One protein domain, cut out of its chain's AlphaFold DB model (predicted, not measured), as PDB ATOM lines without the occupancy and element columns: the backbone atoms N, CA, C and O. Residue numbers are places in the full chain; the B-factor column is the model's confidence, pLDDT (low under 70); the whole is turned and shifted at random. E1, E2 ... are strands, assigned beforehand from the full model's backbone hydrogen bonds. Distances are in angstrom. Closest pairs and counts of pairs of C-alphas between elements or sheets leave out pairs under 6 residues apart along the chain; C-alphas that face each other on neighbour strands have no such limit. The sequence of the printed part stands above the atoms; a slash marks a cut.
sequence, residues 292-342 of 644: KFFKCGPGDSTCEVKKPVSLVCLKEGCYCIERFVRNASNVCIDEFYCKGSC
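This is residues 292 to 342 of the 644 residues of an uncharacterized protein of Rhabditophanes sp. KR3021 (UniProt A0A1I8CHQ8). With little regular structure, two small strand hairpins, E1 with E2 and E3 with E4, follow each other along the long axis; a long loop, residues 295 to 316, folds back between E1 and E2, and residues 339 to 342 trail off at one end. The printed part has 51 residues and no named helix; E1 to E4 hold 13 residues, all strand by class, in two antiparallel sheets. It is compact, radius of gyration of the C-alphas 11.0 A, spanning 35 by 17 by 16 A.

E1, residues 292 to 294, and E2, residues 317 to 320, form an antiparallel hairpin at 131 degrees, with N 292 and O 319 2.9 A apart. E3, residues 324 to 326, and E4, residues 332 to 334, form another at 135 degrees, with N 325 and O 333 2.9 A apart. The closest C-alphas of E2 and E4, Cys 320 and Cys 332, are 5.6 A apart. E1 is apart from E3 and E4.

E2 measures 10.2 A, E3 7.1 A, E4 6.9 A and E1 6.5 A. C-alpha 292 is at (221.067, 55.877, -73.718), C-alpha 334 at (214.308, 62.323, -62.889).

The farthest C-alphas, Lys 295 and Cys 342, are 36.5 A apart. The printed part has no cut; E1 to E2 is a long link. Residues 308 to 311 and 340 to 342 have pLDDT under 70.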
ATOM      1  N   LYS A 292     219.827  56.111 -72.969       96.69
ATOM      2  CA  LYS A 292     221.067  55.877 -73.718       96.69
ATOM      3  C   LYS A 292     221.120  54.422 -74.172       96.69
ATOM      4  O   LYS A 292     220.678  53.534 -73.447       96.69
ATOM      5  N   PHE A 293     221.661  54.174 -75.365       96.19
ATOM      6  CA  PHE A 293     221.835  52.812 -75.866       96.19
ATOM      7  C   PHE A 293     223.033  52.140 -75.187       96.19
ATOM      8  O   PHE A 293     224.138  52.689 -75.183       96.19
ATOM      9  N   PHE A 294     222.827  50.932 -74.673       94.00
ATOM     10  CA  PHE A 294     223.877  50.062 -74.157       94.00
ATOM     11  C   PHE A 294     223.777  48.698 -74.847       94.00
ATOM     12  O   PHE A 294     222.696  48.120 -74.923       94.00
ATOM     13  N   LYS A 295     224.916  48.143 -75.288       94.12
ATOM     14  CA  LYS A 295     225.007  46.736 -75.737       94.12
ATOM     15  C   LYS A 295     224.828  45.729 -74.590       94.12
ATOM     16  O   LYS A 295     224.532  44.565 -74.818       94.12
ATOM     17  N   CYS A 296     225.058  46.195 -73.369       92.44
ATOM     18  CA  CYS A 296     224.997  45.452 -72.124       92.44
ATOM     19  C   CYS A 296     224.537  46.454 -71.063       92.44
ATOM     20  O   CYS A 296     225.307  47.339 -70.686       92.44
ATOM     21  N   GLY A 297     223.253  46.423 -70.709       87.94
ATOM     22  CA  GLY A 297     222.637  47.463 -69.880       87.94
ATOM     23  C   GLY A 297     222.546  47.084 -68.399       87.94
ATOM     24  O   GLY A 297     222.287  45.914 -68.102       87.94
ATOM     25  N   PRO A 298     222.702  48.044 -67.467       85.12
ATOM     26  CA  PRO A 298     222.279  47.854 -66.085       85.12
ATOM     27  C   PRO A 298     220.746  47.823 -66.007       85.12
ATOM     28  O   PRO A 298     220.055  48.476 -66.784       85.12
ATOM     29  N   GLY A 299     220.188  47.087 -65.046       89.00
ATOM     30  CA  GLY A 299     218.735  47.008 -64.879       89.00
ATOM     31  C   GLY A 299     218.094  48.332 -64.469       89.00
ATOM     32  O   GLY A 299     218.305  48.782 -63.346       89.00
ATOM     33  N   ASP A 300     217.238  48.888 -65.337       92.75
ATOM     34  CA  ASP A 300     216.455  50.095 -65.046       92.75
ATOM     35  C   ASP A 300     215.718  49.974 -63.698       92.75
ATOM     36  O   ASP A 300     214.950  49.026 -63.447       92.75
ATOM     37  N   SER A 301     215.946  50.973 -62.842       90.88
ATOM     38  CA  SER A 301     215.124  51.237 -61.661       90.88
ATOM     39  C   SER A 301     213.788  51.854 -62.067       90.88
ATOM     40  O   SER A 301     213.694  52.571 -63.068       90.88
ATOM     41  N   THR A 302     212.757  51.607 -61.264       95.31
ATOM     42  CA  THR A 302     211.445  52.251 -61.406       95.31
ATOM     43  C   THR A 302     211.145  53.120 -60.188       95.31
ATOM     44  O   THR A 302     211.787  52.979 -59.147       95.31
ATOM     45  N   CYS A 303     210.138  53.992 -60.282       93.06
ATOM     46  CA  CYS A 303     209.666  54.763 -59.122       93.06
ATOM     47  C   CYS A 303     209.191  53.895 -57.938       93.06
ATOM     48  O   CYS A 303     209.149  54.379 -56.810       93.06
ATOM     49  N   GLU A 304     208.821  52.636 -58.188       89.25
ATOM     50  CA  GLU A 304     208.346  51.687 -57.172       89.25
ATOM     51  C   GLU A 304     209.473  50.787 -56.648       89.25
ATOM     52  O   GLU A 304     209.488  50.427 -55.473       89.25
ATOM     53  N   VAL A 305     210.437  50.439 -57.509       87.56
ATOM     54  CA  VAL A 305     211.548  49.539 -57.190       87.56
ATOM     55  C   VAL A 305     212.865  50.186 -57.609       87.56
ATOM     56  O   VAL A 305     213.308  50.065 -58.757       87.56
ATOM     57  N   LYS A 306     213.532  50.817 -56.636       82.31
ATOM     58  CA  LYS A 306     214.955  51.155 -56.742       82.31
ATOM     59  C   LYS A 306     215.755  49.856 -56.719       82.31
ATOM     60  O   LYS A 306     215.928  49.244 -55.666       82.31
ATOM     61  N   LYS A 307     216.213  49.414 -57.885       78.06
ATOM     62  CA  LYS A 307     217.126  48.277 -58.003       78.06
ATOM     63  C   LYS A 307     218.549  48.776 -57.750       78.06
ATOM     64  O   LYS A 307     218.904  49.833 -58.276       78.06
ATOM     65  N   PRO A 308     219.389  48.040 -57.002       60.47
ATOM     66  CA  PRO A 308     220.822  48.293 -57.051       60.47
ATOM     67  C   PRO A 308     221.303  48.128 -58.500       60.47
ATOM     68  O   PRO A 308     220.777  47.287 -59.237       60.47
ATOM     69  N   VAL A 309     222.294  48.925 -58.907       60.41
ATOM     70  CA  VAL A 309     222.901  48.844 -60.243       60.41
ATOM     71  C   VAL A 309     223.646  47.515 -60.352       60.41
ATOM     72  O   VAL A 309     224.804  47.389 -59.964       60.41
ATOM     73  N   SER A 310     222.936  46.490 -60.815       55.22
ATOM     74  CA  SER A 310     223.481  45.147 -60.960       55.22
ATOM     75  C   SER A 310     224.436  45.096 -62.147       55.22
ATOM     76  O   SER A 310     224.072  45.489 -63.254       55.22
ATOM     77  N   LEU A 311     225.629  44.543 -61.919       58.75
ATOM     78  CA  LEU A 311     226.611  44.226 -62.961       58.75
ATOM     79  C   LEU A 311     226.189  43.026 -63.836       58.75
ATOM     80  O   LEU A 311     226.889  42.678 -64.784       58.75
ATOM     81  N   VAL A 312     225.043  42.392 -63.550       80.44
ATOM     82  CA  VAL A 312     224.460  41.357 -64.413       80.44
ATOM     83  C   VAL A 312     223.967  41.995 -65.712       80.44
ATOM     84  O   VAL A 312     222.957  42.697 -65.737       80.44
ATOM     85  N   CYS A 313     224.691  41.709 -66.791       84.75
ATOM     86  CA  CYS A 313     224.433  42.204 -68.135       84.75
ATOM     87  C   CYS A 313     223.009  41.881 -68.622       84.75
ATOM     88  O   CYS A 313     222.666  40.712 -68.822       84.75
ATOM     89  N   LEU A 314     222.190  42.907 -68.862       88.38
ATOM     90  CA  LEU A 314     220.928  42.758 -69.589       88.38
ATOM     91  C   LEU A 314     221.124  42.970 -71.097       88.38
ATOM     92  O   LEU A 314     222.117  43.553 -71.536       88.38
ATOM     93  N   LYS A 315     220.146  42.492 -71.882       91.94
ATOM     94  CA  LYS A 315     220.120  42.558 -73.355       91.94
ATOM     95  C   LYS A 315     220.397  43.969 -73.880       91.94
ATOM     96  O   LYS A 315     220.061  44.955 -73.226       91.94
ATOM     97  N   GLU A 316     220.938  44.066 -75.090       94.69
ATOM     98  CA  GLU A 316     221.141  45.362 -75.735       94.69
ATOM     99  C   GLU A 316     219.827  46.145 -75.901       94.69
ATOM    100  O   GLU A 316     218.768  45.570 -76.170       94.69
ATOM    101  N   GLY A 317     219.882  47.460 -75.692       96.25
ATOM    102  CA  GLY A 317     218.692  48.306 -75.674       96.25
ATOM    103  C   GLY A 317     218.939  49.714 -75.137       96.25
ATOM    104  O   GLY A 317     220.072  50.108 -74.860       96.25
ATOM    105  N   CYS A 318     217.855  50.475 -74.999       96.81
ATOM    106  CA  CYS A 318     217.851  51.799 -74.384       96.81
ATOM    107  C   CYS A 318     217.529  51.685 -72.889       96.81
ATOM    108  O   CYS A 318     216.551  51.040 -72.517       96.81
ATOM    109  N   TYR A 319     218.352  52.317 -72.054       97.31
ATOM    110  CA  TYR A 319     218.251  52.311 -70.590       97.31
ATOM    111  C   TYR A 319     218.273  53.746 -70.066       97.31
ATOM    112  O   TYR A 319     218.863  54.621 -70.714       97.31
ATOM    113  N   CYS A 320     217.651  54.004 -68.914       97.12
ATOM    114  CA  CYS A 320     217.669  55.328 -68.299       97.12
ATOM    115  C   CYS A 320     219.113  55.765 -68.001       97.12
ATOM    116  O   CYS A 320     219.934  54.980 -67.522       97.12
ATOM    117  N   ILE A 321     219.428  57.033 -68.264       95.38
ATOM    118  CA  ILE A 321     220.699  57.621 -67.816       95.38
ATOM    119  C   ILE A 321     220.697  57.808 -66.290       95.38
ATOM    120  O   ILE A 321     219.639  57.845 -65.662       95.38
ATOM    121  N   GLU A 322     221.878  57.929 -65.683       93.25
ATOM    122  CA  GLU A 322     222.020  58.070 -64.228       93.25
ATOM    123  C   GLU A 322     221.122  59.178 -63.653       93.25
ATOM    124  O   GLU A 322     220.998  60.257 -64.234       93.25
ATOM    125  N   ARG A 323     220.516  58.898 -62.489       92.81
ATOM    126  CA  ARG A 323     219.474  59.698 -61.806       92.81
ATOM    127  C   ARG A 323     218.087  59.729 -62.465       92.81
ATOM    128  O   ARG A 323     217.182  60.356 -61.913       92.81
ATOM    129  N   PHE A 324     217.883  59.035 -63.583       96.38
ATOM    130  CA  PHE A 324     216.557  58.828 -64.165       96.38
ATOM    131  C   PHE A 324     216.067  57.400 -63.910       96.38
ATOM    132  O   PHE A 324     216.844  56.447 -63.898       96.38
ATOM    133  N   VAL A 325     214.760  57.255 -63.709       96.62
ATOM    134  CA  VAL A 325     214.088  55.977 -63.436       96.62
ATOM    135  C   VAL A 325     212.794  55.886 -64.242       96.62
ATOM    136  O   VAL A 325     212.177  56.910 -64.558       96.62
ATOM    137  N   ARG A 326     212.354  54.671 -64.589       96.81
ATOM    138  CA  ARG A 326     211.107  54.499 -65.350       96.81
ATOM    139  C   ARG A 326     209.884  54.725 -64.464       96.81
ATOM    140  O   ARG A 326     209.741  54.131 -63.391       96.81
ATOM    141  N   ASN A 327     208.976  55.570 -64.940       95.06
ATOM    142  CA  ASN A 327     207.630  55.685 -64.389       95.06
ATOM    143  C   ASN A 327     206.710  54.561 -64.916       95.06
ATOM    144  O   ASN A 327     207.097  53.776 -65.780       95.06
ATOM    145  N   ALA A 328     205.460  54.515 -64.442       94.00
ATOM    146  CA  ALA A 328     204.456  53.537 -64.881       94.00
ATOM    147  C   ALA A 328     204.087  53.619 -66.384       94.00
ATOM    148  O   ALA A 328     203.431  52.726 -66.910       94.00
ATOM    149  N   SER A 329     204.515  54.671 -67.092       95.31
ATOM    150  CA  SER A 329     204.388  54.825 -68.549       95.31
ATOM    151  C   SER A 329     205.662  54.413 -69.305       95.31
ATOM    152  O   SER A 329     205.799  54.730 -70.484       95.31
ATOM    153  N   ASN A 330     206.605  53.735 -68.636       93.69
ATOM    154  CA  ASN A 330     207.938  53.360 -69.128       93.69
ATOM    155  C   ASN A 330     208.851  54.527 -69.554       93.69
ATOM    156  O   ASN A 330     209.910  54.285 -70.130       93.69
ATOM    157  N   VAL A 331     208.511  55.779 -69.232       96.12
ATOM    158  CA  VAL A 331     209.346  56.950 -69.547       96.12
ATOM    159  C   VAL A 331     210.356  57.186 -68.425       96.12
ATOM    160  O   VAL A 331     209.976  57.239 -67.253       96.12
ATOM    161  N   CYS A 332     211.628  57.372 -68.783       97.38
ATOM    162  CA  CYS A 332     212.684  57.766 -67.850       97.38
ATOM    163  C   CYS A 332     212.495  59.224 -67.393       97.38
ATOM    164  O   CYS A 332     212.710  60.169 -68.160       97.38
ATOM    165  N   ILE A 333     212.096  59.408 -66.136       96.81
ATOM    166  CA  ILE A 333     211.951  60.712 -65.465       96.81
ATOM    167  C   ILE A 333     213.021  60.861 -64.378       96.81
ATOM    168  O   ILE A 333     213.511  59.853 -63.878       96.81
ATOM    169  N   ASP A 334     213.401  62.095 -64.027       96.06
ATOM    170  CA  ASP A 334     214.308  62.323 -62.889       96.06
ATOM    171  C   ASP A 334     213.661  61.735 -61.625       96.06
ATOM    172  O   ASP A 334     212.454  61.894 -61.407       96.06
ATOM    173  N   GLU A 335     214.459  61.036 -60.822       94.44
ATOM    174  CA  GLU A 335     214.043  60.356 -59.594       94.44
ATOM    175  C   GLU A 335     213.252  61.268 -58.633       94.44
ATOM    176  O   GLU A 335     212.341  60.800 -57.945       94.44
ATOM    177  N   PHE A 336     213.517  62.579 -58.642       91.19
ATOM    178  CA  PHE A 336     212.775  63.586 -57.874       91.19
ATOM    179  C   PHE A 336     211.280  63.679 -58.246       91.19
ATOM    180  O   PHE A 336     210.453  64.040 -57.408       91.19
ATOM    181  N   TYR A 337     210.902  63.341 -59.485       93.25
ATOM    182  CA  TYR A 337     209.509  63.378 -59.953       93.25
ATOM    183  C   TYR A 337     208.728  62.085 -59.691       93.25
ATOM    184  O   TYR A 337     207.527  62.026 -59.983       93.25
ATOM    185  N   CYS A 338     209.355  61.061 -59.107       91.75
ATOM    186  CA  CYS A 338     208.625  59.917 -58.579       91.75
ATOM    187  C   CYS A 338     207.756  60.362 -57.398       91.75
ATOM    188  O   CYS A 338     208.234  60.514 -56.274       91.75
ATOM    189  N   LYS A 339     206.453  60.554 -57.650       74.75
ATOM    190  CA  LYS A 339     205.457  60.765 -56.594       74.75
ATOM    191  C   LYS A 339     205.541  59.608 -55.602       74.75
ATOM    192  O   LYS A 339     205.117  58.501 -55.921       74.75
ATOM    193  N   GLY A 340     206.079  59.872 -54.414       59.41
ATOM    194  CA  GLY A 340     206.172  58.872 -53.358       59.41
ATOM    195  C   GLY A 340     204.785  58.340 -53.003       59.41
ATOM    196  O   GLY A 340     203.884  59.120 -52.686       59.41
ATOM    197  N   SER A 341     204.624  57.018 -53.049       40.00
ATOM    198  CA  SER A 341     203.390  56.309 -52.695       40.00
ATOM    199  C   SER A 341     203.142  56.339 -51.181       40.00
ATOM    200  O   SER A 341     203.208  55.320 -50.497       40.00
ATOM    201  N   CYS A 342     202.862  57.527 -50.642       41.06
ATOM    202  CA  CYS A 342     202.441  57.729 -49.259       41.06
ATOM    203  C   CYS A 342     201.006  57.218 -49.062       41.06
ATOM    204  O   CYS A 342     200.042  57.987 -49.108       41.06
TER     205      CYS A 342